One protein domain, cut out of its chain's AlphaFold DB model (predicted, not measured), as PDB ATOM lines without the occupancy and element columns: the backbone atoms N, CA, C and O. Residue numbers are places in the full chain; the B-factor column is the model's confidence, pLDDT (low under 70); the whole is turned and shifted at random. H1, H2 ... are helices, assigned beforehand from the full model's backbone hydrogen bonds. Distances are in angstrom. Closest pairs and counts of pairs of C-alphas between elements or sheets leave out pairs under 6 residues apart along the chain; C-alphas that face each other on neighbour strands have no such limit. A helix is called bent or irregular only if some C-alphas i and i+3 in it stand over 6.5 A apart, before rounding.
ATOM      1  N   LEU A 312     -20.024 -12.114  51.759       57.25
ATOM      2  CA  LEU A 312     -21.207 -12.090  50.871       57.25
ATOM      3  C   LEU A 312     -20.962 -12.761  49.503       57.25
ATOM      4  O   LEU A 312     -21.889 -13.002  48.723       57.25
ATOM      5  N   TYR A 313     -19.695 -13.036  49.197       63.81
ATOM      6  CA  TYR A 313     -19.206 -13.622  47.958       63.81
ATOM      7  C   TYR A 313     -18.608 -15.014  48.152       63.81
ATOM      8  O   TYR A 313     -17.785 -15.434  47.341       63.81
ATOM      9  N   GLN A 314     -19.009 -15.731  49.203       70.00
ATOM     10  CA  GLN A 314     -18.571 -17.106  49.391       70.00
ATOM     11  C   GLN A 314     -18.944 -17.956  48.170       70.00
ATOM     12  O   GLN A 314     -20.061 -17.879  47.649       70.00
ATOM     13  N   LEU A 315     -17.968 -18.726  47.689       76.19
ATOM     14  CA  LEU A 315     -18.144 -19.647  46.577       76.19
ATOM     15  C   LEU A 315     -19.126 -20.734  47.031       76.19
ATOM     16  O   LEU A 315     -18.810 -21.512  47.927       76.19
ATOM     17  N   ARG A 316     -20.330 -20.744  46.461       85.56
ATOM     18  CA  ARG A 316     -21.336 -21.784  46.701       85.56
ATOM     19  C   ARG A 316     -21.475 -22.585  45.424       85.56
ATOM     20  O   ARG A 316     -22.063 -22.093  44.459       85.56
ATOM     21  N   SER A 317     -20.877 -23.768  45.399       86.88
ATOM     22  CA  SER A 317     -20.970 -24.670  44.259       86.88
ATOM     23  C   SER A 317     -22.386 -25.235  44.141       86.88
ATOM     24  O   SER A 317     -23.045 -25.513  45.141       86.88
ATOM     25  N   ASP A 318     -22.861 -25.396  42.910       92.00
ATOM     26  CA  ASP A 318     -24.057 -26.187  42.628       92.00
ATOM     27  C   ASP A 318     -23.631 -27.655  42.628       92.00
ATOM     28  O   ASP A 318     -23.207 -28.147  41.602       92.00
ATOM     29  N   THR A 319     -23.623 -28.329  43.777       93.75
ATOM     30  CA  THR A 319     -23.198 -29.745  43.903       93.75
ATOM     31  C   THR A 319     -24.311 -30.625  44.460       93.75
ATOM     32  O   THR A 319     -24.059 -31.691  45.009       93.75
ATOM     33  N   ASP A 320     -25.556 -30.159  44.383       95.50
ATOM     34  CA  ASP A 320     -26.691 -30.869  44.957       95.50
ATOM     35  C   ASP A 320     -27.122 -32.031  44.044       95.50
ATOM     36  O   ASP A 320     -27.682 -31.789  42.965       95.50
ATOM     37  N   PRO A 321     -26.919 -33.296  44.459       95.56
ATOM     38  CA  PRO A 321     -27.219 -34.453  43.624       95.56
ATOM     39  C   PRO A 321     -28.716 -34.597  43.321       95.56
ATOM     40  O   PRO A 321     -29.065 -35.305  42.376       95.56
ATOM     41  N   ALA A 322     -29.606 -33.922  44.064       96.75
ATOM     42  CA  ALA A 322     -31.043 -33.914  43.782       96.75
ATOM     43  C   ALA A 322     -31.389 -33.219  42.453       96.75
ATOM     44  O   ALA A 322     -32.483 -33.407  41.927       96.75
ATOM     45  N   TYR A 323     -30.463 -32.432  41.899       96.44
ATOM     46  CA  TYR A 323     -30.636 -31.719  40.634       96.44
ATOM     47  C   TYR A 323     -29.843 -32.347  39.483       96.44
ATOM     48  O   TYR A 323     -29.871 -31.821  38.371       96.44
ATOM     49  N   ASP A 324     -29.154 -33.470  39.704       97.06
ATOM     50  CA  ASP A 324     -28.484 -34.208  38.632       97.06
ATOM     51  C   ASP A 324     -29.537 -34.780  37.656       97.06
ATOM     52  O   ASP A 324     -30.427 -35.527  38.078       97.06
ATOM     53  N   PRO A 325     -29.468 -34.463  36.346       97.62
ATOM     54  CA  PRO A 325     -30.426 -34.965  35.358       97.62
ATOM     55  C   PRO A 325     -30.445 -36.498  35.253       97.62
ATOM     56  O   PRO A 325     -31.454 -37.052  34.811       97.62
ATOM     57  N   VAL A 326     -29.365 -37.181  35.651       97.88
ATOM     58  CA  VAL A 326     -29.318 -38.648  35.715       97.88
ATOM     59  C   VAL A 326     -30.105 -39.163  36.918       97.88
ATOM     60  O   VAL A 326     -30.952 -40.041  36.760       97.88
ATOM     61  N   ASN A 327     -29.899 -38.579  38.102       97.81
ATOM     62  CA  ASN A 327     -30.616 -38.971  39.323       97.81
ATOM     63  C   ASN A 327     -32.123 -38.695  39.228       97.81
ATOM     64  O   ASN A 327     -32.930 -39.440  39.777       97.81
ATOM     65  N   LEU A 328     -32.511 -37.657  38.484       97.75
ATOM     66  CA  LEU A 328     -33.910 -37.339  38.188       97.75
ATOM     67  C   LEU A 328     -34.538 -38.243  37.113       97.75
ATOM     68  O   LEU A 328     -35.725 -38.102  36.820       97.75
ATOM     69  N   GLY A 329     -33.762 -39.135  36.490       97.69
ATOM     70  CA  GLY A 329     -34.240 -40.021  35.429       97.69
ATOM     71  C   GLY A 329     -34.592 -39.304  34.122       97.69
ATOM     72  O   GLY A 329     -35.284 -39.874  33.282       97.69
ATOM     73  N   ILE A 330     -34.130 -38.061  33.926       97.62
ATOM     74  CA  ILE A 330     -34.338 -37.317  32.672       97.62
ATOM     75  C   ILE A 330     -33.532 -37.972  31.547       97.62
ATOM     76  O   ILE A 330     -34.000 -38.075  30.412       97.62
ATOM     77  N   ILE A 331     -32.314 -38.412  31.868       97.75
ATOM     78  CA  ILE A 331     -31.421 -39.142  30.968       97.75
ATOM     79  C   ILE A 331     -30.775 -40.312  31.714       97.75
ATOM     80  O   ILE A 331     -30.554 -40.231  32.917       97.75
ATOM     81  N   SER A 332     -30.440 -41.392  31.008       97.62
ATOM     82  CA  SER A 332     -29.653 -42.480  31.597       97.62
ATOM     83  C   SER A 332     -28.172 -42.105  31.696       97.62
ATOM     84  O   SER A 332     -27.674 -41.270  30.936       97.62
ATOM     85  N   GLU A 333     -27.442 -42.767  32.592       96.81
ATOM     86  CA  GLU A 333     -25.989 -42.610  32.718       96.81
ATOM     87  C   GLU A 333     -25.247 -42.997  31.430       96.81
ATOM     88  O   GLU A 333     -24.306 -42.314  31.020       96.81
ATOM     89  N   GLU A 334     -25.711 -44.040  30.734       96.19
ATOM     90  CA  GLU A 334     -25.191 -44.423  29.420       96.19
ATOM     91  C   GLU A 334     -25.412 -43.306  28.393       96.19
ATOM     92  O   GLU A 334     -24.505 -42.978  27.627       96.19
ATOM     93  N   MET A 335     -26.589 -42.671  28.397       95.25
ATOM     94  CA  MET A 335     -26.875 -41.562  27.492       95.25
ATOM     95  C   MET A 335     -26.042 -40.328  27.836       95.25
ATOM     96  O   MET A 335     -25.506 -39.712  26.920       95.25
ATOM     97  N   LEU A 336     -25.861 -39.983  29.115       94.75
ATOM     98  CA  LEU A 336     -24.961 -38.895  29.507       94.75
ATOM     99  C   LEU A 336     -23.524 -39.195  29.077       94.75
ATOM    100  O   LEU A 336     -22.888 -38.358  28.443       94.75
ATOM    101  N   THR A 337     -23.032 -40.400  29.362       92.56
ATOM    102  CA  THR A 337     -21.697 -40.847  28.951       92.56
ATOM    103  C   THR A 337     -21.554 -40.782  27.441       92.56
ATOM    104  O   THR A 337     -20.549 -40.276  26.954       92.56
ATOM    105  N   ARG A 338     -22.575 -41.193  26.679       89.00
ATOM    106  CA  ARG A 338     -22.612 -41.012  25.228       89.00
ATOM    107  C   ARG A 338     -22.535 -39.537  24.872       89.00
ATOM    108  O   ARG A 338     -21.666 -39.204  24.093       89.00
ATOM    109  N   LEU A 339     -23.357 -38.654  25.435       88.69
ATOM    110  CA  LEU A 339     -23.395 -37.216  25.118       88.69
ATOM    111  C   LEU A 339     -22.097 -36.468  25.478       88.69
ATOM    112  O   LEU A 339     -21.677 -35.573  24.739       88.69
ATOM    113  N   VAL A 340     -21.438 -36.847  26.574       86.06
ATOM    114  CA  VAL A 340     -20.149 -36.289  27.016       86.06
ATOM    115  C   VAL A 340     -18.980 -36.911  26.251       86.06
ATOM    116  O   VAL A 340     -18.053 -36.204  25.880       86.06
ATOM    117  N   ASN A 341     -19.004 -38.207  25.943       82.44
ATOM    118  CA  ASN A 341     -17.968 -38.832  25.112       82.44
ATOM    119  C   ASN A 341     -18.078 -38.412  23.664       82.44
ATOM    120  O   ASN A 341     -17.057 -38.269  23.006       82.44
ATOM    121  N   LEU A 342     -19.306 -38.188  23.197       75.12
ATOM    122  CA  LEU A 342     -19.589 -37.404  22.018       75.12
ATOM    123  C   LEU A 342     -18.759 -36.120  22.181       75.12
ATOM    124  O   LEU A 342     -17.722 -36.030  21.544       75.12
ATOM    125  N   TYR A 343     -19.014 -35.265  23.171       67.75
ATOM    126  CA  TYR A 343     -18.194 -34.065  23.424       67.75
ATOM    127  C   TYR A 343     -16.648 -34.261  23.470       67.75
ATOM    128  O   TYR A 343     -15.917 -33.427  22.932       67.75
ATOM    129  N   ALA A 344     -16.135 -35.353  24.053       62.78
ATOM    130  CA  ALA A 344     -14.711 -35.580  24.342       62.78
ATOM    131  C   ALA A 344     -13.903 -36.355  23.272       62.78
ATOM    132  O   ALA A 344     -12.670 -36.332  23.299       62.78
ATOM    133  N   ALA A 345     -14.543 -37.045  22.320       55.19
ATOM    134  CA  ALA A 345     -13.902 -38.058  21.462       55.19
ATOM    135  C   ALA A 345     -12.864 -37.547  20.433       55.19
ATOM    136  O   ALA A 345     -12.326 -38.343  19.658       55.19
ATOM    137  N   SER A 346     -12.521 -36.256  20.411       50.34
ATOM    138  CA  SER A 346     -11.588 -35.691  19.425       50.34
ATOM    139  C   SER A 346     -10.126 -36.137  19.601       50.34
ATOM    140  O   SER A 346      -9.371 -36.107  18.625       50.34
ATOM    141  N   SER A 347      -9.719 -36.593  20.795       47.41
ATOM    142  CA  SER A 347      -8.309 -36.912  21.083       47.41
ATOM    143  C   SER A 347      -7.959 -38.406  21.079       47.41
ATOM    144  O   SER A 347      -6.813 -38.751  20.805       47.41
ATOM    145  N   TRP A 348      -8.903 -39.307  21.367       50.16
ATOM    146  CA  TRP A 348      -8.560 -40.703  21.689       50.16
ATOM    147  C   TRP A 348      -8.523 -41.644  20.471       50.16
ATOM    148  O   TRP A 348      -7.729 -42.578  20.414       50.16
ATOM    149  N   LEU A 349      -9.336 -41.386  19.441       51.88
ATOM    150  CA  LEU A 349      -9.543 -42.342  18.339       51.88
ATOM    151  C   LEU A 349      -8.657 -42.138  17.107       51.88
ATOM    152  O   LEU A 349      -8.728 -42.925  16.165       51.88
ATOM    153  N   LEU A 361     -17.318 -40.390  14.260       42.38
ATOM    154  CA  LEU A 361     -16.159 -39.865  14.999       42.38
ATOM    155  C   LEU A 361     -15.609 -38.531  14.467       42.38
ATOM    156  O   LEU A 361     -14.921 -37.830  15.204       42.38
ATOM    157  N   SER A 362     -15.956 -38.126  13.237       48.41
ATOM    158  CA  SER A 362     -15.648 -36.763  12.749       48.41
ATOM    159  C   SER A 362     -16.479 -35.695  13.449       48.41
ATOM    160  O   SER A 362     -16.054 -34.551  13.554       48.41
ATOM    161  N   TYR A 363     -17.634 -36.081  13.992       41.09
ATOM    162  CA  TYR A 363     -18.604 -35.151  14.546       41.09
ATOM    163  C   TYR A 363     -18.019 -34.270  15.674       41.09
ATOM    164  O   TYR A 363     -18.406 -33.115  15.811       41.09
ATOM    165  N   PHE A 364     -16.999 -34.748  16.401       50.47
ATOM    166  CA  PHE A 364     -16.432 -34.054  17.564       50.47
ATOM    167  C   PHE A 364     -15.017 -33.511  17.440       50.47
ATOM    168  O   PHE A 364     -14.662 -32.583  18.172       50.47
ATOM    169  N   ALA A 365     -14.238 -33.989  16.467       54.12
ATOM    170  CA  ALA A 365     -13.033 -33.275  16.044       54.12
ATOM    171  C   ALA A 365     -13.365 -31.838  15.596       54.12
ATOM    172  O   ALA A 365     -12.553 -30.929  15.784       54.12
ATOM    173  N   ASP A 366     -14.582 -31.638  15.086       54.88
ATOM    174  CA  ASP A 366     -15.069 -30.344  14.628       54.88
ATOM    175  C   ASP A 366     -15.701 -29.534  15.772       54.88
ATOM    176  O   ASP A 366     -15.432 -28.343  15.891       54.88
ATOM    177  N   LEU A 367     -16.461 -30.157  16.687       60.00
ATOM    178  CA  LEU A 367     -17.162 -29.442  17.772       60.00
ATOM    179  C   LEU A 367     -16.254 -28.862  18.857       60.00
ATOM    180  O   LEU A 367     -16.533 -27.784  19.390       60.00
ATOM    181  N   HIS A 368     -15.147 -29.541  19.164       64.19
ATOM    182  CA  HIS A 368     -14.150 -29.035  20.110       64.19
ATOM    183  C   HIS A 368     -13.548 -27.697  19.644       64.19
ATOM    184  O   HIS A 368     -13.209 -26.839  20.457       64.19
ATOM    185  N   GLN A 369     -13.497 -27.467  18.325       62.75
ATOM    186  CA  GLN A 369     -13.070 -26.195  17.729       62.75
ATOM    187  C   GLN A 369     -14.110 -25.085  17.889       62.75
ATOM    188  O   GLN A 369     -13.973 -24.020  17.295       62.75
ATOM    189  N   PHE A 370     -15.177 -25.331  18.636       58.59
ATOM    190  CA  PHE A 370     -16.200 -24.352  18.928       58.59
ATOM    191  C   PHE A 370     -16.408 -24.264  20.452       58.59
ATOM    192  O   PHE A 370     -16.537 -23.170  20.998       58.59
ATOM    193  N   VAL A 371     -16.322 -25.371  21.196       62.00
ATOM    194  CA  VAL A 371     -16.475 -25.373  22.663       62.00
ATOM    195  C   VAL A 371     -15.132 -25.388  23.404       62.00
ATOM    196  O   VAL A 371     -14.708 -26.373  23.994       62.00
ATOM    197  N   PHE A 372     -14.450 -24.251  23.387       63.84
ATOM    198  CA  PHE A 372     -13.013 -24.169  23.651       63.84
ATOM    199  C   PHE A 372     -12.516 -24.193  25.109       63.84
ATOM    200  O   PHE A 372     -11.360 -23.850  25.346       63.84
ATOM    201  N   HIS A 373     -13.349 -24.507  26.100       73.12
ATOM    202  CA  HIS A 373     -12.988 -24.273  27.511       73.12
ATOM    203  C   HIS A 373     -13.191 -25.453  28.456       73.12
ATOM    204  O   HIS A 373     -12.963 -25.279  29.645       73.12
ATOM    205  N   LEU A 374     -13.647 -26.612  27.971       82.75
ATOM    206  CA  LEU A 374     -13.666 -27.812  28.807       82.75
ATOM    207  C   LEU A 374     -12.600 -28.768  28.307       82.75
ATOM    208  O   LEU A 374     -12.702 -29.261  27.182       82.75
ATOM    209  N   SER A 375     -11.613 -29.056  29.149       84.56
ATOM    210  CA  SER A 375     -10.676 -30.133  28.883       84.56
ATOM    211  C   SER A 375     -11.376 -31.493  28.999       84.56
ATOM    212  O   SER A 375     -11.926 -31.784  30.065       84.56
ATOM    213  N   PRO A 376     -11.340 -32.352  27.964       83.69
ATOM    214  CA  PRO A 376     -11.967 -33.675  28.005       83.69
ATOM    215  C   PRO A 376     -11.321 -34.623  29.024       83.69
ATOM    216  O   PRO A 376     -11.958 -35.573  29.461       83.69
ATOM    217  N   SER A 377     -10.069 -34.366  29.414       85.75
ATOM    218  CA  SER A 377      -9.367 -35.118  30.461       85.75
ATOM    219  C   SER A 377      -9.916 -34.856  31.865       85.75
ATOM    220  O   SER A 377      -9.834 -35.740  32.710       85.75
ATOM    221  N   ILE A 378     -10.467 -33.663  32.114       90.25
ATOM    222  CA  ILE A 378     -11.040 -33.288  33.414       90.25
ATOM    223  C   ILE A 378     -12.552 -33.483  33.404       90.25
ATOM    224  O   ILE A 378     -13.105 -34.112  34.301       90.25
ATOM    225  N   HIS A 379     -13.223 -32.966  32.374       90.94
ATOM    226  CA  HIS A 379     -14.681 -32.879  32.285       90.94
ATOM    227  C   HIS A 379     -15.305 -34.204  31.837       90.94
ATOM    228  O   HIS A 379     -16.001 -34.286  30.823       90.94
ATOM    229  N   THR A 380     -15.019 -35.252  32.603       92.38
ATOM    230  CA  THR A 380     -15.633 -36.574  32.478       92.38
ATOM    231  C   THR A 380     -17.099 -36.525  32.929       92.38
ATOM    232  O   THR A 380     -17.473 -35.619  33.678       92.38
ATOM    233  N   PRO A 381     -17.952 -37.487  32.520       94.06
ATOM    234  CA  PRO A 381     -19.337 -37.546  32.991       94.06
ATOM    235  C   PRO A 381     -19.434 -37.517  34.519       94.06
ATOM    236  O   PRO A 381     -20.251 -36.783  35.061       94.06
ATOM    237  N   GLN A 382     -18.556 -38.263  35.197       95.12
ATOM    238  CA  GLN A 382     -18.510 -38.328  36.653       95.12
ATOM    239  C   GLN A 382     -18.138 -36.974  37.264       95.12
ATOM    240  O   GLN A 382     -18.891 -36.443  38.072       95.12
ATOM    241  N   PHE A 383     -17.038 -36.366  36.802       94.75
ATOM    242  CA  PHE A 383     -16.616 -35.044  37.274       94.75
ATOM    243  C   PHE A 383     -17.728 -34.004  37.117       94.75
ATOM    244  O   PHE A 383     -17.994 -33.239  38.036       94.75
ATOM    245  N   LEU A 384     -18.396 -33.971  35.961       94.25
ATOM    246  CA  LEU A 384     -19.472 -33.014  35.704       94.25
ATOM    247  C   LEU A 384     -20.644 -33.199  36.677       94.25
ATOM    248  O   LEU A 384     -21.125 -32.209  37.227       94.25
ATOM    249  N   ARG A 385     -21.072 -34.445  36.914       95.19
ATOM    250  CA  ARG A 385     -22.166 -34.760  37.847       95.19
ATOM    251  C   ARG A 385     -21.826 -34.357  39.276       95.19
ATOM    252  O   ARG A 385     -22.664 -33.756  39.942       95.19
ATOM    253  N   ASP A 386     -20.600 -34.643  39.707       95.31
ATOM    254  CA  ASP A 386     -20.161 -34.389  41.078       95.31
ATOM    255  C   ASP A 386     -19.923 -32.893  41.342       95.31
ATOM    256  O   ASP A 386     -20.129 -32.415  42.456       95.31
ATOM    257  N   THR A 387     -19.505 -32.134  40.322       94.19
ATOM    258  CA  THR A 387     -19.115 -30.720  40.478       94.19
ATOM    259  C   THR A 387     -20.200 -29.718  40.102       94.19
ATOM    260  O   THR A 387     -20.221 -28.623  40.665       94.19
ATOM    261  N   SER A 388     -21.065 -30.039  39.131       95.06
ATOM    262  CA  SER A 388     -22.120 -29.133  38.669       95.06
ATOM    263  C   SER A 388     -23.254 -29.837  37.905       95.06
ATOM    264  O   SER A 388     -23.160 -30.041  36.685       95.06
ATOM    265  N   PRO A 389     -24.397 -30.113  38.562       95.50
ATOM    266  CA  PRO A 389     -25.634 -30.522  37.906       95.50
ATOM    267  C   PRO A 389     -26.096 -29.533  36.833       95.50
ATOM    268  O   PRO A 389     -26.599 -29.956  35.787       95.50
ATOM    269  N   PHE A 390     -25.882 -28.229  37.036       94.06
ATOM    270  CA  PHE A 390     -26.139 -27.207  36.023       94.06
ATOM    271  C   PHE A 390     -25.338 -27.429  34.739       94.06
ATOM    272  O   PHE A 390     -25.938 -27.614  33.676       94.06
ATOM    273  N   LEU A 391     -24.003 -27.482  34.823       91.75
ATOM    274  CA  LEU A 391     -23.150 -27.696  33.649       91.75
ATOM    275  C   LEU A 391     -23.410 -29.065  33.008       91.75
ATOM    276  O   LEU A 391     -23.413 -29.167  31.780       91.75
ATOM    277  N   THR A 392     -23.686 -30.095  33.812       94.00
ATOM    278  CA  THR A 392     -24.087 -31.428  33.331       94.00
ATOM    279  C   THR A 392     -25.359 -31.352  32.493       94.00
ATOM    280  O   THR A 392     -25.373 -31.794  31.342       94.00
ATOM    281  N   THR A 393     -26.418 -30.745  33.036       94.25
ATOM    282  CA  THR A 393     -27.716 -30.595  32.362       94.25
ATOM    283  C   THR A 393     -27.580 -29.793  31.081       94.25
ATOM    284  O   THR A 393     -28.140 -30.164  30.051       94.25
ATOM    285  N   ALA A 394     -26.827 -28.703  31.117       90.19
ATOM    286  CA  ALA A 394     -26.664 -27.837  29.970       90.19
ATOM    287  C   ALA A 394     -25.822 -28.470  28.862       90.19
ATOM    288  O   ALA A 394     -26.182 -28.372  27.686       90.19
ATOM    289  N   LEU A 395     -24.740 -29.169  29.215       87.50
ATOM    290  CA  LEU A 395     -23.948 -29.925  28.251       87.50
ATOM    291  C   LEU A 395     -24.788 -31.042  27.623       87.50
ATOM    292  O   LEU A 395     -24.806 -31.167  26.397       87.50
ATOM    293  N   ALA A 396     -25.537 -31.792  28.436       91.31
ATOM    294  CA  ALA A 396     -26.451 -32.823  27.959       91.31
ATOM    295  C   ALA A 396     -27.528 -32.237  27.037       91.31
ATOM    296  O   ALA A 396     -27.732 -32.759  25.946       91.31
ATOM    297  N   TYR A 397     -28.162 -31.122  27.418       89.81
ATOM    298  CA  TYR A 397     -29.142 -30.407  26.595       89.81
ATOM    299  C   TYR A 397     -28.549 -30.026  25.238       89.81
ATOM    300  O   TYR A 397     -29.123 -30.349  24.197       89.81
ATOM    301  N   ILE A 398     -27.380 -29.375  25.238       82.69
ATOM    302  CA  ILE A 398     -26.712 -28.926  24.016       82.69
ATOM    303  C   ILE A 398     -26.411 -30.123  23.125       82.69
ATOM    304  O   ILE A 398     -26.849 -30.115  21.978       82.69
ATOM    305  N   CYS A 399     -25.729 -31.151  23.637       84.69
ATOM    306  CA  CYS A 399     -25.375 -32.345  22.871       84.69
ATOM    307  C   CYS A 399     -26.616 -33.104  22.368       84.69
ATOM    308  O   CYS A 399     -26.642 -33.535  21.214       84.69
ATOM    309  N   ALA A 400     -27.676 -33.200  23.176       87.56
ATOM    310  CA  ALA A 400     -28.926 -33.862  22.803       87.56
ATOM    311  C   ALA A 400     -29.645 -33.153  21.645       87.56
ATOM    312  O   ALA A 400     -30.319 -33.808  20.855       87.56
ATOM    313  N   THR A 401     -29.441 -31.838  21.465       81.56
ATOM    314  CA  THR A 401     -29.984 -31.116  20.294       81.56
ATOM    315  C   THR A 401     -29.363 -31.529  18.961       81.56
ATOM    316  O   THR A 401     -29.819 -31.072  17.911       81.56
ATOM    317  N   PHE A 402     -28.339 -32.378  18.985       75.69
ATOM    318  CA  PHE A 402     -27.663 -32.862  17.793       75.69
ATOM    319  C   PHE A 402     -27.642 -34.379  17.655       75.69
ATOM    320  O   PHE A 402     -27.544 -34.891  16.543       75.69
ATOM    321  N   ASP A 403     -27.699 -35.096  18.770       82.94
ATOM    322  CA  ASP A 403     -27.819 -36.543  18.755       82.94
ATOM    323  C   ASP A 403     -29.283 -36.917  18.505       82.94
ATOM    324  O   ASP A 403     -30.134 -36.752  19.377       82.94
ATOM    325  N   ALA A 404     -29.578 -37.430  17.308       83.62
ATOM    326  CA  ALA A 404     -30.921 -37.862  16.924       83.62
ATOM    327  C   ALA A 404     -31.534 -38.842  17.940       83.62
ATOM    328  O   ALA A 404     -32.733 -38.779  18.199       83.62
ATOM    329  N   ALA A 405     -30.712 -39.696  18.559       88.31
ATOM    330  CA  ALA A 405     -31.169 -40.654  19.558       88.31
ATOM    331  C   ALA A 405     -31.496 -40.006  20.917       88.31
ATOM    332  O   ALA A 405     -32.246 -40.586  21.696       88.31
ATOM    333  N   ALA A 406     -30.961 -38.817  21.208       91.25
ATOM    334  CA  ALA A 406     -31.230 -38.065  22.437       91.25
ATOM    335  C   ALA A 406     -32.221 -36.899  22.237       91.25
ATOM    336  O   ALA A 406     -32.622 -36.269  23.215       91.25
ATOM    337  N   GLN A 407     -32.669 -36.632  21.002       88.94
ATOM    338  CA  GLN A 407     -33.668 -35.596  20.691       88.94
ATOM    339  C   GLN A 407     -34.925 -35.638  21.579       88.94
ATOM    340  O   GLN A 407     -35.357 -34.570  22.015       88.94
ATOM    341  N   PRO A 408     -35.508 -36.810  21.914       93.88
ATOM    342  CA  PRO A 408     -36.679 -36.862  22.792       93.88
ATOM    343  C   PRO A 408     -36.436 -36.279  24.193       93.88
ATOM    344  O   PRO A 408     -37.372 -35.787  24.816       93.88
ATOM    345  N   ALA A 409     -35.188 -36.282  24.677       94.56
ATOM    346  CA  ALA A 409     -34.827 -35.733  25.984       94.56
ATOM    347  C   ALA A 409     -34.676 -34.200  25.978       94.56
ATOM    348  O   ALA A 409     -34.672 -33.581  27.040       94.56
ATOM    349  N   VAL A 410     -34.571 -33.561  24.805       90.38
ATOM    350  CA  VAL A 410     -34.293 -32.118  24.672       90.38
ATOM    351  C   VAL A 410     -35.314 -31.237  25.410       90.38
ATOM    352  O   VAL A 410     -34.871 -30.346  26.137       90.38
ATOM    353  N   PRO A 411     -36.646 -31.446  25.303       91.44
ATOM    354  CA  PRO A 411     -37.615 -30.623  26.030       91.44
ATOM    355  C   PRO A 411     -37.494 -30.756  27.555       91.44
ATOM    356  O   PRO A 411     -37.573 -29.751  28.263       91.44
ATOM    357  N   ALA A 412     -37.260 -31.973  28.057       95.19
ATOM    358  CA  ALA A 412     -37.122 -32.243  29.487       95.19
ATOM    359  C   ALA A 412     -35.822 -31.651  30.052       95.19
ATOM    360  O   ALA A 412     -35.850 -30.938  31.053       95.19
ATOM    361  N   LEU A 413     -34.700 -31.851  29.351       93.62
ATOM    362  CA  LEU A 413     -33.413 -31.236  29.676       93.62
ATOM    363  C   LEU A 413     -33.489 -29.705  29.645       93.62
ATOM    364  O   LEU A 413     -32.944 -29.045  30.524       93.62
ATOM    365  N   PHE A 414     -34.199 -29.130  28.671       90.25
ATOM    366  CA  PHE A 414     -34.410 -27.687  28.604       90.25
ATOM    367  C   PHE A 414     -35.203 -27.174  29.804       90.25
ATOM    368  O   PHE A 414     -34.796 -26.190  30.415       90.25
ATOM    369  N   HIS A 415     -36.319 -27.821  30.150       91.00
ATOM    370  CA  HIS A 415     -37.130 -27.438  31.306       91.00
ATOM    371  C   HIS A 415     -36.332 -27.539  32.611       91.00
ATOM    372  O   HIS A 415     -36.354 -26.619  33.426       91.00
ATOM    373  N   HIS A 416     -35.567 -28.615  32.779       95.25
ATOM    374  CA  HIS A 416     -34.691 -28.794  33.934       95.25
ATOM    375  C   HIS A 416     -33.613 -27.712  34.023       95.25
ATOM    376  O   HIS A 416     -33.415 -27.102  35.072       95.25
ATOM    377  N   LEU A 417     -33.002 -27.361  32.890       92.12
ATOM    378  CA  LEU A 417     -32.049 -26.260  32.808       92.12
ATOM    379  C   LEU A 417     -32.672 -24.917  33.229       92.12
ATOM    380  O   LEU A 417     -32.016 -24.124  33.901       92.12
ATOM    381  N   GLN A 418     -33.940 -24.649  32.884       88.25
ATOM    382  CA  GLN A 418     -34.657 -23.453  33.360       88.25
ATOM    383  C   GLN A 418     -34.770 -23.427  34.884       88.25
ATOM    384  O   GLN A 418     -34.590 -22.369  35.491       88.25
ATOM    385  N   LEU A 419     -35.092 -24.580  35.470       93.50
ATOM    386  CA  LEU A 419     -35.314 -24.745  36.898       93.50
ATOM    387  C   LEU A 419     -34.013 -24.539  37.677       93.50
ATOM    388  O   LEU A 419     -33.978 -23.694  38.572       93.50
ATOM    389  N   ILE A 420     -32.929 -25.220  37.286       93.75
ATOM    390  CA  ILE A 420     -31.618 -25.052  37.931       93.75
ATOM    391  C   ILE A 420     -31.125 -23.612  37.776       93.75
ATOM    392  O   ILE A 420     -30.629 -23.013  38.724       93.75
ATOM    393  N   ASN A 421     -31.325 -23.003  36.608       88.94
ATOM    394  CA  ASN A 421     -30.940 -21.615  36.399       88.94
ATOM    395  C   ASN A 421     -31.698 -20.652  37.329       88.94
ATOM    396  O   ASN A 421     -31.101 -19.759  37.920       88.94
ATOM    397  N   ALA A 422     -33.014 -20.832  37.498       89.19
ATOM    398  CA  ALA A 422     -33.790 -20.035  38.448       89.19
ATOM    399  C   ALA A 422     -33.268 -20.201  39.886       89.19
ATOM    400  O   ALA A 422     -33.161 -19.211  40.614       89.19
ATOM    401  N   ARG A 423     -32.883 -21.426  40.259       92.69
ATOM    402  CA  ARG A 423     -32.287 -21.749  41.558       92.69
ATOM    403  C   ARG A 423     -30.936 -21.071  41.770       92.69
ATOM    404  O   ARG A 423     -30.768 -20.411  42.789       92.69
ATOM    405  N   ILE A 424     -30.013 -21.171  40.810       90.81
ATOM    406  CA  ILE A 424     -28.686 -20.532  40.870       90.81
ATOM    407  C   ILE A 424     -28.820 -19.059  41.248       90.81
ATOM    408  O   ILE A 424     -28.099 -18.565  42.116       90.81
ATOM    409  N   TRP A 425     -29.784 -18.362  40.642       86.81
ATOM    410  CA  TRP A 425     -30.026 -16.956  40.938       86.81
ATOM    411  C   TRP A 425     -30.723 -16.716  42.271       86.81
ATOM    412  O   TRP A 425     -30.374 -15.757  42.957       86.81
ATOM    413  N   ALA A 426     -31.692 -17.553  42.638       88.69
ATOM    414  CA  ALA A 426     -32.413 -17.426  43.900       88.69
ATOM    415  C   ALA A 426     -31.508 -17.685  45.117       88.69
ATOM    416  O   ALA A 426     -31.595 -16.972  46.113       88.69
ATOM    417  N   GLU A 427     -30.618 -18.672  45.019       91.44
ATOM    418  CA  GLU A 427     -29.714 -19.094  46.095       91.44
ATOM    419  C   GLU A 427     -28.350 -18.387  46.048       91.44
ATOM    420  O   GLU A 427     -27.568 -18.465  46.999       91.44
ATOM    421  N   GLY A 428     -28.062 -17.672  44.954       90.12
ATOM    422  CA  GLY A 428     -26.796 -16.976  44.751       90.12
ATOM    423  C   GLY A 428     -25.612 -17.929  44.594       90.12
ATOM    424  O   GLY A 428     -24.531 -17.625  45.103       90.12
ATOM    425  N   LEU A 429     -25.816 -19.065  43.917       92.19
ATOM    426  CA  LEU A 429     -24.774 -20.055  43.637       92.19
ATOM    427  C   LEU A 429     -23.739 -19.482  42.663       92.19
ATOM    428  O   LEU A 429     -24.064 -18.753  41.722       92.19
ATOM    429  N   LYS A 430     -22.467 -19.784  42.917       92.12
ATOM    430  CA  LYS A 430     -21.318 -19.224  42.199       92.12
ATOM    431  C   LYS A 430     -20.242 -20.283  42.085       92.12
ATOM    432  O   LYS A 430     -19.632 -20.660  43.079       92.12
ATOM    433  N   SER A 431     -19.959 -20.694  40.858       91.56
ATOM    434  CA  SER A 431     -18.848 -21.583  40.552       91.56
ATOM    435  C   SER A 431     -18.255 -21.256  39.182       91.56
ATOM    436  O   SER A 431     -18.789 -20.429  38.423       91.56
ATOM    437  N   LEU A 432     -17.121 -21.887  38.872       90.50
ATOM    438  CA  LEU A 432     -16.522 -21.818  37.542       90.50
ATOM    439  C   LEU A 432     -17.496 -22.376  36.501       90.50
ATOM    440  O   LEU A 432     -17.718 -21.748  35.473       90.50
ATOM    441  N   GLU A 433     -18.129 -23.500  36.811       90.69
ATOM    442  CA  GLU A 433     -19.081 -24.234  35.983       90.69
ATOM    443  C   GLU A 433     -20.334 -23.398  35.722       90.69
ATOM    444  O   GLU A 433     -20.779 -23.304  34.583       90.69
ATOM    445  N   ILE A 434     -20.844 -22.694  36.740       90.56
ATOM    446  CA  ILE A 434     -21.948 -21.741  36.576       90.56
ATOM    447  C   ILE A 434     -21.527 -20.575  35.684       90.56
ATOM    448  O   ILE A 434     -22.310 -20.148  34.842       90.56
ATOM    449  N   SER A 435     -20.308 -20.049  35.825       88.00
ATOM    450  CA  SER A 435     -19.820 -18.968  34.953       88.00
ATOM    451  C   SER A 435     -19.663 -19.442  33.507       88.00
ATOM    452  O   SER A 435     -20.024 -18.735  32.565       88.00
ATOM    453  N   LEU A 436     -19.146 -20.659  33.343       81.50
ATOM    454  CA  LEU A 436     -18.973 -21.332  32.067       81.50
ATOM    455  C   LEU A 436     -20.304 -21.586  31.383       81.50
ATOM    456  O   LEU A 436     -20.446 -21.312  30.192       81.50
ATOM    457  N   ASP A 437     -21.285 -22.071  32.132       74.25
ATOM    458  CA  ASP A 437     -22.553 -22.477  31.569       74.25
ATOM    459  C   ASP A 437     -23.584 -21.353  31.489       74.25
ATOM    460  O   ASP A 437     -24.280 -21.254  30.490       74.25
ATOM    461  N   SER A 438     -23.605 -20.395  32.418       70.06
ATOM    462  CA  SER A 438     -24.438 -19.189  32.274       70.06
ATOM    463  C   SER A 438     -24.085 -18.444  30.987       70.06
ATOM    464  O   SER A 438     -24.960 -17.883  30.323       70.06
ATOM    465  N   HIS A 439     -22.811 -18.494  30.580       67.62
ATOM    466  CA  HIS A 439     -22.400 -18.066  29.253       67.62
ATOM    467  C   HIS A 439     -23.052 -18.930  28.156       67.62
ATOM    468  O   HIS A 439     -23.694 -18.383  27.271       67.62
ATOM    469  N   ARG A 440     -22.987 -20.264  28.214       67.81
ATOM    470  CA  ARG A 440     -23.599 -21.183  27.225       67.81
ATOM    471  C   ARG A 440     -25.126 -21.130  27.140       67.81
ATOM    472  O   ARG A 440     -25.690 -21.276  26.057       67.81
ATOM    473  N   GLU A 441     -25.809 -20.948  28.258       65.62
ATOM    474  CA  GLU A 441     -27.261 -21.029  28.393       65.62
ATOM    475  C   GLU A 441     -27.936 -19.743  27.911       65.62
ATOM    476  O   GLU A 441     -28.908 -19.784  27.145       65.62
ATOM    477  N   GLN A 442     -27.353 -18.586  28.252       60.94
ATOM    478  CA  GLN A 442     -27.708 -17.291  27.663       60.94
ATOM    479  C   GLN A 442     -27.659 -17.345  26.134       60.94
ATOM    480  O   GLN A 442     -28.460 -16.726  25.426       60.94
ATOM    481  N   LEU A 443     -26.697 -18.101  25.632       55.31
ATOM    482  CA  LEU A 443     -26.516 -18.310  24.231       55.31
ATOM    483  C   LEU A 443     -27.590 -19.290  23.696       55.31
ATOM    484  O   LEU A 443     -28.393 -18.889  22.853       55.31
ATOM    485  N   GLY A 444     -27.714 -20.520  24.209       54.16
ATOM    486  CA  GLY A 444     -28.662 -21.536  23.710       54.16
ATOM    487  C   GLY A 444     -30.134 -21.089  23.601       54.16
ATOM    488  O   GLY A 444     -30.859 -21.553  22.717       54.16
ATOM    489  N   ARG A 445     -30.570 -20.126  24.427       56.31
ATOM    490  CA  ARG A 445     -31.933 -19.559  24.420       56.31
ATOM    491  C   ARG A 445     -32.276 -18.633  23.253       56.31
ATOM    492  O   ARG A 445     -33.440 -18.271  23.118       56.31
ATOM    493  N   ARG A 446     -31.344 -18.269  22.364       55.00
ATOM    494  CA  ARG A 446     -31.668 -17.405  21.204       55.00
ATOM    495  C   ARG A 446     -32.555 -18.063  20.136       55.00
ATOM    496  O   ARG A 446     -32.754 -17.468  19.079       55.00
ATOM    497  N   SER A 447     -33.048 -19.284  20.363       47.59
ATOM    498  CA  SER A 447     -33.605 -20.118  19.299       47.59
ATOM    499  C   SER A 447     -35.125 -20.327  19.273       47.59
ATOM    500  O   SER A 447     -35.590 -20.616  18.181       47.59
ATOM    501  N   PRO A 448     -35.958 -20.118  20.310       50.69
ATOM    502  CA  PRO A 448     -37.396 -20.054  20.083       50.69
ATOM    503  C   PRO A 448     -37.825 -18.589  19.955       50.69
ATOM    504  O   PRO A 448     -38.145 -17.921  20.933       50.69
ATOM    505  N   LEU A 449     -37.906 -18.107  18.712       50.44
ATOM    506  CA  LEU A 449     -38.601 -16.858  18.346       50.44
ATOM    507  C   LEU A 449     -40.116 -16.889  18.677       50.44
ATOM    508  O   LEU A 449     -40.815 -15.916  18.423       50.44
ATOM    509  N   GLY A 450     -40.638 -18.006  19.198       44.59
ATOM    510  CA  GLY A 450     -42.050 -18.372  19.102       44.59
ATOM    511  C   GLY A 450     -43.030 -17.742  20.092       44.59
ATOM    512  O   GLY A 450     -44.194 -17.661  19.737       44.59
ATOM    513  N   LEU A 451     -42.632 -17.299  21.295       45.22
ATOM    514  CA  LEU A 451     -43.634 -16.949  22.331       45.22
ATOM    515  C   LEU A 451     -43.346 -15.710  23.197       45.22
ATOM    516  O   LEU A 451     -44.269 -15.204  23.823       45.22
ATOM    517  N   ALA A 452     -42.116 -15.187  23.239       44.06
ATOM    518  CA  ALA A 452     -41.749 -14.113  24.180       44.06
ATOM    519  C   ALA A 452     -41.445 -12.747  23.535       44.06
ATOM    520  O   ALA A 452     -41.138 -11.796  24.247       44.06
ATOM    521  N   TRP A 453     -41.518 -12.619  22.205       47.44
ATOM    522  CA  TRP A 453     -41.242 -11.339  21.526       47.44
ATOM    523  C   TRP A 453     -42.340 -10.287  21.726       47.44
ATOM    524  O   TRP A 453     -42.077  -9.103  21.559       47.44
ATOM    525  N   THR A 454     -43.549 -10.699  22.111       48.69
ATOM    526  CA  THR A 454     -44.707  -9.814  22.316       48.69
ATOM    527  C   THR A 454     -44.868  -9.330  23.764       48.69
ATOM    528  O   THR A 454     -45.804  -8.590  24.055       48.69
ATOM    529  N   GLY A 455     -43.984  -9.730  24.687       51.91
ATOM    530  CA  GLY A 455     -44.017  -9.296  26.089       51.91
ATOM    531  C   GLY A 455     -43.243  -7.993  26.343       51.91
ATOM    532  O   GLY A 455     -42.228  -7.732  25.705       51.91
ATOM    533  N   ASN A 456     -43.674  -7.208  27.340       53.94
ATOM    534  CA  ASN A 456     -43.092  -5.905  27.732       53.94
ATOM    535  C   ASN A 456     -41.600  -5.927  28.140       53.94
ATOM    536  O   ASN A 456     -41.012  -4.868  28.354       53.94
ATOM    537  N   VAL A 457     -40.967  -7.098  28.266       54.47
ATOM    538  CA  VAL A 457     -39.522  -7.216  28.497       54.47
ATOM    539  C   VAL A 457     -38.896  -7.793  27.240       54.47
ATOM    540  O   VAL A 457     -39.062  -8.975  26.946       54.47
ATOM    541  N   SER A 458     -38.156  -6.957  26.510       61.12
ATOM    542  CA  SER A 458     -37.415  -7.401  25.331       61.12
ATOM    543  C   SER A 458     -36.548  -8.619  25.692       61.12
ATOM    544  O   SER A 458     -35.764  -8.538  26.646       61.12
ATOM    545  N   PRO A 459     -36.620  -9.739  24.947       60.22
ATOM    546  CA  PRO A 459     -35.737 -10.893  25.133       60.22
ATOM    547  C   PRO A 459     -34.251 -10.510  25.154       60.22
ATOM    548  O   PRO A 459     -33.452 -11.142  25.845       60.22
ATOM    549  N   PHE A 460     -33.884  -9.427  24.461       61.81
ATOM    550  CA  PHE A 460     -32.541  -8.859  24.510       61.81
ATOM    551  C   PHE A 460     -32.178  -8.308  25.889       61.81
ATOM    552  O   PHE A 460     -31.051  -8.512  26.321       61.81
ATOM    553  N   ALA A 461     -33.109  -7.685  26.616       63.84
ATOM    554  CA  ALA A 461     -32.864  -7.206  27.975       63.84
ATOM    555  C   ALA A 461     -32.603  -8.366  28.945       63.84
ATOM    556  O   ALA A 461     -31.693  -8.276  29.764       63.84
ATOM    557  N   LEU A 462     -33.332  -9.482  28.813       67.00
ATOM    558  CA  LEU A 462     -33.091 -10.686  29.616       67.00
ATOM    559  C   LEU A 462     -31.731 -11.318  29.290       67.00
ATOM    560  O   LEU A 462     -31.000 -11.722  30.193       67.00
ATOM    561  N   ILE A 463     -31.380 -11.380  28.004       67.19
ATOM    562  CA  ILE A 463     -30.064 -11.836  27.551       67.19
ATOM    563  C   ILE A 463     -28.989 -10.923  28.146       67.19
ATOM    564  O   ILE A 463     -28.116 -11.422  28.840       67.19
ATOM    565  N   SER A 464     -29.056  -9.609  27.940       67.12
ATOM    566  CA  SER A 464     -28.069  -8.656  28.460       67.12
ATOM    567  C   SER A 464     -27.956  -8.689  29.984       67.12
ATOM    568  O   SER A 464     -26.850  -8.631  30.518       67.12
ATOM    569  N   PHE A 465     -29.079  -8.826  30.692       76.31
ATOM    570  CA  PHE A 465     -29.079  -8.993  32.140       76.31
ATOM    571  C   PHE A 465     -28.271 -10.230  32.544       76.31
ATOM    572  O   PHE A 465     -27.406 -10.143  33.412       76.31
ATOM    573  N   ARG A 466     -28.471 -11.359  31.859       77.56
ATOM    574  CA  ARG A 466     -27.751 -12.604  32.144       77.56
ATOM    575  C   ARG A 466     -26.262 -12.537  31.829       77.56
ATOM    576  O   ARG A 466     -25.497 -12.968  32.678       77.56
ATOM    577  N   SER A 467     -25.821 -11.957  30.705       76.00
ATOM    578  CA  SER A 467     -24.366 -11.825  30.465       76.00
ATOM    579  C   SER A 467     -23.709 -10.955  31.519       76.00
ATOM    580  O   SER A 467     -22.680 -11.336  32.068       76.00
ATOM    581  N   SER A 468     -24.352  -9.840  31.877       77.38
ATOM    582  CA  SER A 468     -23.833  -8.959  32.921       77.38
ATOM    583  C   SER A 468     -23.689  -9.677  34.262       77.38
ATOM    584  O   SER A 468     -22.775  -9.393  35.038       77.38
ATOM    585  N   LEU A 469     -24.581 -10.629  34.518       82.00
ATOM    586  CA  LEU A 469     -24.599 -11.421  35.726       82.00
ATOM    587  C   LEU A 469     -23.546 -12.534  35.682       82.00
ATOM    588  O   LEU A 469     -22.840 -12.719  36.666       82.00
ATOM    589  N   THR A 470     -23.340 -13.180  34.533       86.12
ATOM    590  CA  THR A 470     -22.217 -14.100  34.297       86.12
ATOM    591  C   THR A 470     -20.874 -13.396  34.466       86.12
ATOM    592  O   THR A 470     -20.002 -13.898  35.170       86.12
ATOM    593  N   LEU A 471     -20.705 -12.206  33.878       84.81
ATOM    594  CA  LEU A 471     -19.505 -11.384  34.047       84.81
ATOM    595  C   LEU A 471     -19.301 -11.018  35.513       84.81
ATOM    596  O   LEU A 471     -18.185 -11.095  36.020       84.81
ATOM    597  N   ARG A 472     -20.386 -10.675  36.209       85.00
ATOM    598  CA  ARG A 472     -20.362 -10.418  37.645       85.00
ATOM    599  C   ARG A 472     -19.895 -11.650  38.425       85.00
ATOM    600  O   ARG A 472     -18.937 -11.507  39.181       85.00
ATOM    601  N   ILE A 473     -20.481 -12.835  38.219       88.75
ATOM    602  CA  ILE A 473     -20.012 -14.073  38.867       88.75
ATOM    603  C   ILE A 473     -18.532 -14.286  38.551       88.75
ATOM    604  O   ILE A 473     -17.744 -14.449  39.473       88.75
ATOM    605  N   ALA A 474     -18.124 -14.198  37.284       90.12
ATOM    606  CA  ALA A 474     -16.736 -14.385  36.878       90.12
ATOM    607  C   ALA A 474     -15.774 -13.411  37.583       90.12
ATOM    608  O   ALA A 474     -14.682 -13.803  37.997       90.12
ATOM    609  N   THR A 475     -16.167 -12.146  37.761       87.25
ATOM    610  CA  THR A 475     -15.375 -11.181  38.539       87.25
ATOM    611  C   THR A 475     -15.343 -11.522  40.029       87.25
ATOM    612  O   THR A 475     -14.272 -11.459  40.628       87.25
ATOM    613  N   GLU A 476     -16.473 -11.940  40.604       86.81
ATOM    614  CA  GLU A 476     -16.607 -12.299  42.022       86.81
ATOM    615  C   GLU A 476     -15.776 -13.539  42.369       86.81
ATOM    616  O   GLU A 476     -15.029 -13.522  43.344       86.81
ATOM    617  N   ILE A 477     -15.791 -14.569  41.518       89.44
ATOM    618  CA  ILE A 477     -14.957 -15.769  41.685       89.44
ATOM    619  C   ILE A 477     -13.499 -15.541  41.270       89.44
ATOM    620  O   ILE A 477     -12.711 -16.485  41.257       89.44
ATOM    621  N   LYS A 478     -13.126 -14.304  40.906       90.31
ATOM    622  CA  LYS A 478     -11.789 -13.897  40.445       90.31
ATOM    623  C   LYS A 478     -11.285 -14.735  39.268       90.31
ATOM    624  O   LYS A 478     -10.121 -15.133  39.245       90.31
ATOM    625  N   LEU A 479     -12.142 -15.006  38.282       89.62
ATOM    626  CA  LEU A 479     -11.848 -15.872  37.130       89.62
ATOM    627  C   LEU A 479     -10.613 -15.421  36.322       89.62
ATOM    628  O   LEU A 479      -9.950 -16.235  35.694       89.62
ATOM    629  N   HIS A 480     -10.267 -14.134  36.393       86.81
ATOM    630  CA  HIS A 480      -9.062 -13.550  35.799       86.81
ATOM    631  C   HIS A 480      -7.744 -13.957  36.485       86.81
ATOM    632  O   HIS A 480      -6.681 -13.781  35.894       86.81
ATOM    633  N   LYS A 481      -7.784 -14.452  37.730       89.31
ATOM    634  CA  LYS A 481      -6.603 -14.940  38.461       89.31
ATOM    635  C   LYS A 481      -6.378 -16.423  38.170       89.31
ATOM    636  O   LYS A 481      -7.325 -17.143  37.846       89.31
ATOM    637  N   THR A 482      -5.134 -16.871  38.325       88.12
ATOM    638  CA  THR A 482      -4.772 -18.292  38.262       88.12
ATOM    639  C   THR A 482      -5.557 -19.101  39.293       88.12
ATOM    640  O   THR A 482      -6.017 -18.562  40.306       88.12
ATOM    641  N   LEU A 483      -5.740 -20.395  39.020       92.25
ATOM    642  CA  LEU A 483      -6.381 -21.299  39.969       92.25
ATOM    643  C   LEU A 483      -5.584 -21.307  41.282       92.25
ATOM    644  O   LEU A 483      -4.365 -21.467  41.280       92.25
ATOM    645  N   ASN A 484      -6.264 -21.088  42.401       91.94
ATOM    646  CA  ASN A 484      -5.682 -21.192  43.735       91.94
ATOM    647  C   ASN A 484      -5.737 -22.645  44.225       91.94
ATOM    648  O   ASN A 484      -6.685 -23.372  43.930       91.94
ATOM    649  N   GLN A 485      -4.754 -23.029  45.044       93.62
ATOM    650  CA  GLN A 485      -4.645 -24.382  45.596       93.62
ATOM    651  C   GLN A 485      -5.918 -24.823  46.332       93.62
ATOM    652  O   GLN A 485      -6.402 -25.916  46.088       93.62
ATOM    653  N   ALA A 486      -6.534 -23.941  47.125       91.25
ATOM    654  CA  ALA A 486      -7.761 -24.262  47.858       91.25
ATOM    655  C   ALA A 486      -8.937 -24.670  46.946       91.25
ATOM    656  O   ALA A 486      -9.672 -25.596  47.269       91.25
ATOM    657  N   THR A 487      -9.107 -24.016  45.789       90.75
ATOM    658  CA  THR A 487     -10.159 -24.410  44.833       90.75
ATOM    659  C   THR A 487      -9.812 -25.734  44.158       90.75
ATOM    660  O   THR A 487     -10.697 -26.537  43.889       90.75
ATOM    661  N   TYR A 488      -8.529 -25.992  43.900       94.50
ATOM    662  CA  TYR A 488      -8.100 -27.289  43.385       94.50
ATOM    663  C   TYR A 488      -8.317 -28.422  44.392       94.50
ATOM    664  O   TYR A 488      -8.821 -29.476  44.016       94.50
ATOM    665  N   ASP A 489      -7.992 -28.197  45.665       94.19
ATOM    666  CA  ASP A 489      -8.196 -29.174  46.736       94.19
ATOM    667  C   ASP A 489      -9.685 -29.500  46.908       94.19
ATOM    668  O   ASP A 489     -10.029 -30.661  47.114       94.19
ATOM    669  N   PHE A 490     -10.572 -28.510  46.727       92.62
ATOM    670  CA  PHE A 490     -12.018 -28.733  46.642       92.62
ATOM    671  C   PHE A 490     -12.398 -29.644  45.465       92.62
ATOM    672  O   PHE A 490     -13.096 -30.634  45.654       92.62
ATOM    673  N   TYR A 491     -11.913 -29.376  44.247       94.25
ATOM    674  CA  TYR A 491     -12.214 -30.272  43.123       94.25
ATOM    675  C   TYR A 491     -11.677 -31.687  43.350       94.25
ATOM    676  O   TYR A 491     -12.340 -32.658  42.997       94.25
ATOM    677  N   ARG A 492     -10.500 -31.807  43.972       95.06
ATOM    678  CA  ARG A 492      -9.873 -33.087  44.305       95.06
ATOM    679  C   ARG A 492     -10.617 -33.848  45.407       95.06
ATOM    680  O   ARG A 492     -10.555 -35.076  45.420       95.06
ATOM    681  N   SER A 493     -11.281 -33.152  46.334       94.31
ATOM    682  CA  SER A 493     -12.081 -33.792  47.385       94.31
ATOM    683  C   SER A 493     -13.407 -34.332  46.853       94.31
ATOM    684  O   SER A 493     -13.897 -35.336  47.363       94.31
ATOM    685  N   VAL A 494     -13.955 -33.697  45.813       92.19
ATOM    686  CA  VAL A 494     -15.210 -34.097  45.164       92.19
ATOM    687  C   VAL A 494     -14.983 -35.201  44.126       92.19
ATOM    688  O   VAL A 494     -15.733 -36.171  44.085       92.19
ATOM    689  N   THR A 495     -13.926 -35.101  43.318       93.19
ATOM    690  CA  THR A 495     -13.603 -36.089  42.280       93.19
ATOM    691  C   THR A 495     -12.097 -36.371  42.278       93.19
ATOM    692  O   THR A 495     -11.299 -35.433  42.300       93.19
ATOM    693  N   PRO A 496     -11.649 -37.640  42.210       93.69
ATOM    694  CA  PRO A 496     -10.225 -37.950  42.130       93.69
ATOM    695  C   PRO A 496      -9.623 -37.399  40.829       93.69
ATOM    696  O   PRO A 496      -9.938 -37.855  39.731       93.69
ATOM    697  N   LEU A 497      -8.740 -36.409  40.965       94.75
ATOM    698  CA  LEU A 497      -8.051 -35.746  39.859       94.75
ATOM    699  C   LEU A 497      -6.599 -36.232  39.722       94.75
ATOM    700  O   LEU A 497      -5.929 -36.503  40.720       94.75
ATOM    701  N   GLY A 498      -6.108 -36.331  38.480       93.31
ATOM    702  CA  GLY A 498      -4.715 -36.686  38.175       93.31
ATOM    703  C   GLY A 498      -3.716 -35.552  38.448       93.31
ATOM    704  O   GLY A 498      -4.112 -34.408  38.660       93.31
ATOM    705  N   GLU A 499      -2.413 -35.851  38.404       92.62
ATOM    706  CA  GLU A 499      -1.335 -34.894  38.735       92.62
ATOM    707  C   GLU A 499      -1.352 -33.626  37.858       92.62
ATOM    708  O   GLU A 499      -1.135 -32.524  38.360       92.62
ATOM    709  N   ASP A 500      -1.723 -33.752  36.581       94.75
ATOM    710  CA  ASP A 500      -1.785 -32.628  35.632       94.75
ATOM    711  C   ASP A 500      -3.078 -31.796  35.721       94.75
ATOM    712  O   ASP A 500      -3.222 -30.773  35.040       94.75
ATOM    713  N   ALA A 501      -4.053 -32.217  36.534       93.56
ATOM    714  CA  ALA A 501      -5.378 -31.602  36.551       93.56
ATOM    715  C   ALA A 501      -5.349 -30.150  37.047       93.56
ATOM    716  O   ALA A 501      -6.137 -29.333  36.574       93.56
ATOM    717  N   PHE A 502      -4.417 -29.801  37.944       94.69
ATOM    718  CA  PHE A 502      -4.252 -28.426  38.422       94.69
ATOM    719  C   PHE A 502      -3.966 -27.464  37.264       94.69
ATOM    720  O   PHE A 502      -4.635 -26.438  37.113       94.69
ATOM    721  N   GLN A 503      -2.992 -27.813  36.417       92.88
ATOM    722  CA  GLN A 503      -2.597 -26.974  35.292       92.88
ATOM    723  C   GLN A 503      -3.719 -26.889  34.258       92.88
ATOM    724  O   GLN A 503      -4.046 -25.799  33.793       92.88
ATOM    725  N   GLN A 504      -4.362 -28.015  33.950       90.38
ATOM    726  CA  GLN A 504      -5.446 -28.055  32.972       90.38
ATOM    727  C   GLN A 504      -6.680 -27.253  33.430       90.38
ATOM    728  O   GLN A 504      -7.251 -26.513  32.628       90.38
ATOM    729  N   LEU A 505      -7.053 -27.312  34.717       91.62
ATOM    730  CA  LEU A 505      -8.119 -26.479  35.293       91.62
ATOM    731  C   LEU A 505      -7.739 -24.992  35.288       91.62
ATOM    732  O   LEU A 505      -8.582 -24.136  35.020       91.62
ATOM    733  N   SER A 506      -6.473 -24.666  35.564       91.62
ATOM    734  CA  SER A 506      -5.960 -23.293  35.476       91.62
ATOM    735  C   SER A 506      -6.038 -22.751  34.043       91.62
ATOM    736  O   SER A 506      -6.482 -21.619  33.823       91.62
ATOM    737  N   ASP A 507      -5.697 -23.579  33.055       87.44
ATOM    738  CA  ASP A 507      -5.803 -23.237  31.638       87.44
ATOM    739  C   ASP A 507      -7.267 -23.067  31.211       87.44
ATOM    740  O   ASP A 507      -7.600 -22.082  30.547       87.44
ATOM    741  N   ASP A 508      -8.162 -23.968  31.628       87.00
ATOM    742  CA  ASP A 508      -9.604 -23.859  31.382       87.00
ATOM    743  C   ASP A 508     -10.176 -22.581  31.987       87.00
ATOM    744  O   ASP A 508     -10.874 -21.829  31.303       87.00
ATOM    745  N   ARG A 509      -9.798 -22.246  33.220       90.44
ATOM    746  CA  ARG A 509     -10.169 -20.995  33.889       90.44
ATOM    747  C   ARG A 509      -9.711 -19.763  33.101       90.44
ATOM    748  O   ARG A 509     -10.512 -18.864  32.829       90.44
ATOM    749  N   ALA A 510      -8.450 -19.733  32.668       87.00
ATOM    750  CA  ALA A 510      -7.906 -18.632  31.875       87.00
ATOM    751  C   ALA A 510      -8.587 -18.516  30.499       87.00
ATOM    752  O   ALA A 510      -8.885 -17.409  30.038       87.00
ATOM    753  N   ARG A 511      -8.871 -19.647  29.840       84.62
ATOM    754  CA  ARG A 511      -9.626 -19.699  28.577       84.62
ATOM    755  C   ARG A 511     -11.048 -19.178  28.754       84.62
ATOM    756  O   ARG A 511     -11.500 -18.364  27.953       84.62
ATOM    757  N   SER A 512     -11.715 -19.587  29.826       85.94
ATOM    758  CA  SER A 512     -13.068 -19.159  30.192       85.94
ATOM    759  C   SER A 512     -13.162 -17.649  30.344       85.94
ATOM    760  O   SER A 512     -14.036 -17.018  29.751       85.94
ATOM    761  N   TRP A 513     -12.215 -17.054  31.075       87.56
ATOM    762  CA  TRP A 513     -12.137 -15.605  31.226       87.56
ATOM    763  C   TRP A 513     -11.970 -14.895  29.879       87.56
ATOM    764  O   TRP A 513     -12.702 -13.950  29.583       87.56
ATOM    765  N   LYS A 514     -11.051 -15.380  29.032       83.31
ATOM    766  CA  LYS A 514     -10.819 -14.820  27.691       83.31
ATOM    767  C   LYS A 514     -12.083 -14.895  26.831       83.31
ATOM    768  O   LYS A 514     -12.440 -13.907  26.204       83.31
ATOM    769  N   LEU A 515     -12.791 -16.023  26.826       78.00
ATOM    770  CA  LEU A 515     -14.024 -16.187  26.048       78.00
ATOM    771  C   LEU A 515     -15.160 -15.293  26.548       78.00
ATOM    772  O   LEU A 515     -15.813 -14.640  25.738       78.00
ATOM    773  N   LEU A 516     -15.363 -15.222  27.864       80.06
ATOM    774  CA  LEU A 516     -16.376 -14.355  28.465       80.06
ATOM    775  C   LEU A 516     -16.129 -12.888  28.109       80.06
ATOM    776  O   LEU A 516     -17.048 -12.134  27.803       80.06
ATOM    777  N   PHE A 517     -14.862 -12.499  28.084       76.88
ATOM    778  CA  PHE A 517     -14.462 -11.162  27.701       76.88
ATOM    779  C   PHE A 517     -14.698 -10.866  26.217       76.88
ATOM    780  O   PHE A 517     -15.203  -9.803  25.851       76.88
ATOM    781  N   VAL A 518     -14.378 -11.822  25.345       74.25
ATOM    782  CA  VAL A 518     -14.705 -11.738  23.916       74.25
ATOM    783  C   VAL A 518     -16.219 -11.637  23.718       74.25
ATOM    784  O   VAL A 518     -16.668 -10.902  22.845       74.25
ATOM    785  N   ALA A 519     -17.013 -12.294  24.567       73.06
ATOM    786  CA  ALA A 519     -18.471 -12.206  24.533       73.06
ATOM    787  C   ALA A 519     -18.999 -10.801  24.773       73.06
ATOM    788  O   ALA A 519     -19.888 -10.341  24.064       73.06
ATOM    789  N   GLU A 520     -18.450 -10.151  25.791       69.88
ATOM    790  CA  GLU A 520     -18.854  -8.817  26.225       69.88
ATOM    791  C   GLU A 520     -18.328  -7.727  25.288       69.88
ATOM    792  O   GLU A 520     -18.967  -6.694  25.095       69.88
ATOM    793  N   THR A 521     -17.161  -7.954  24.679       64.19
ATOM    794  CA  THR A 521     -16.560  -7.011  23.726       64.19
ATOM    795  C   THR A 521     -17.095  -7.166  22.308       64.19
ATOM    796  O   THR A 521     -16.980  -6.224  21.525       64.19
ATOM    797  N   ALA A 522     -17.704  -8.308  21.967       59.66
ATOM    798  CA  ALA A 522     -18.352  -8.496  20.680       59.66
ATOM    799  C   ALA A 522     -19.478  -7.455  20.521       59.66
ATOM    800  O   ALA A 522     -20.464  -7.484  21.264       59.66
ATOM    801  N   PRO A 523     -19.375  -6.524  19.555       53.53
ATOM    802  CA  PRO A 523     -20.439  -5.584  19.288       53.53
ATOM    803  C   PRO A 523     -21.594  -6.373  18.688       53.53
ATOM    804  O   PRO A 523     -21.609  -6.683  17.499       53.53
ATOM    805  N   VAL A 524     -22.587  -6.708  19.507       50.69
ATOM    806  CA  VAL A 524     -23.884  -7.073  18.951       50.69
ATOM    807  C   VAL A 524     -24.399  -5.785  18.324       50.69
ATOM    808  O   VAL A 524     -24.631  -4.795  19.010       50.69
TER     809      VAL A 524
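AT A GLANCE: This is residues 312 to 349 and 361 to 524 of the 971 residues of the protein "SPOSA6832_02991-mRNA-1:cds" of Sporidiobolus salmonicolor (UniProt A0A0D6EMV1). What is the main picture? H4 and H6 run through the middle of a compact body of helices, with H5 folded back beside H4, H7 folded back beside H6, and H1 crossing H4. H9 lies along another side of H6, H2 and H8 lie far out, and the loop of residues 450 to 458 sticks out. What is it made of? The printed part has 202 residues with nine named helices, H1 to H9 in chain order, and no named strand: all helix. How large is it? It is compact, with a radius of gyration of the C-alphas of 16.5 A and spans of 53 by 42 by 34 A.

HOW THE PARTS SIT: What comes first? After residues 312 to 332, with no named element, H1, residues 333 to 344, touches H2, residues 362 to 367, with its residues 342 to 344 alone; the closest C-alphas, of Tyr 343 and Phe 364, are 6.1 A apart. Which helix is the hub? H4, residues 389 to 400, touches H1, H3, residues 381 to 387, H5, residues 407 to 427, and H6, residues 432 to 444. H4 and H5 are a hairpin at a shallow tilt of 26 degrees, closest at C-alphas 397 and 413, 5.3 A; H1 stands about perpendicular to H4 at 75 degrees, closest at C-alphas 339 and 399, 5.7 A. H4 and H6 run the same way at 37 degrees, only just steep, closest at C-alphas 391 and 437, 5.6 A. What follows? H6, H7, residues 459 to 476, and H9, residues 501 to 521, form an up and down bundle, each helix running against the one before; H6 and H7 are a hairpin at 14 degrees, closest at C-alphas 435 and 470, 5.5 A. H9 only just touches H6 and H7, with 3 pairs of C-alphas within 8 A each, closest at C-alphas 436 and 512, 6.6 A, and 471 and 516, 7.1 A. H8, residues 485 to 494, only just touches H3, with 3 such pairs, closest at C-alphas 386 and 494, 6.4 A. How do the backbones run? Every O i to N i+4 pair is within hydrogen-bond range in H1, H3, H4, H6, H7, H8 and H9, against 15 of 17 in H5 and 0 of 2 in H2, where 2 of 3 O i to N i+3 pairs are.

IN THESE COORDINATES: Where are the anchors? C-alpha 333, where H1 begins, is at (-25.989, -42.610, 32.718), and C-alpha 521, where H9 ends, is at (-16.560, -7.011, 23.726). Which helices are long? From first to last C-alpha H5 measures 30.6 A, H9 29.9 A and H7 25.6 A. H5 is irregular, with C-alphas 408 and 411 7.1 A apart, and has a kink of 26 degrees near residue 414.

THE WHOLE: Is the printed part unbroken? Residues 350 to 360 are not printed, and C-alphas 349 and 361 are 7.8 A apart across the cut. Which links are long? Those from H2 to H3 and from H6 to H7. Where is confidence low? The mean pLDDT of the printed part is 80.9, and 52 residues are under 70, among them residues 361 to 372 and 439 to 464.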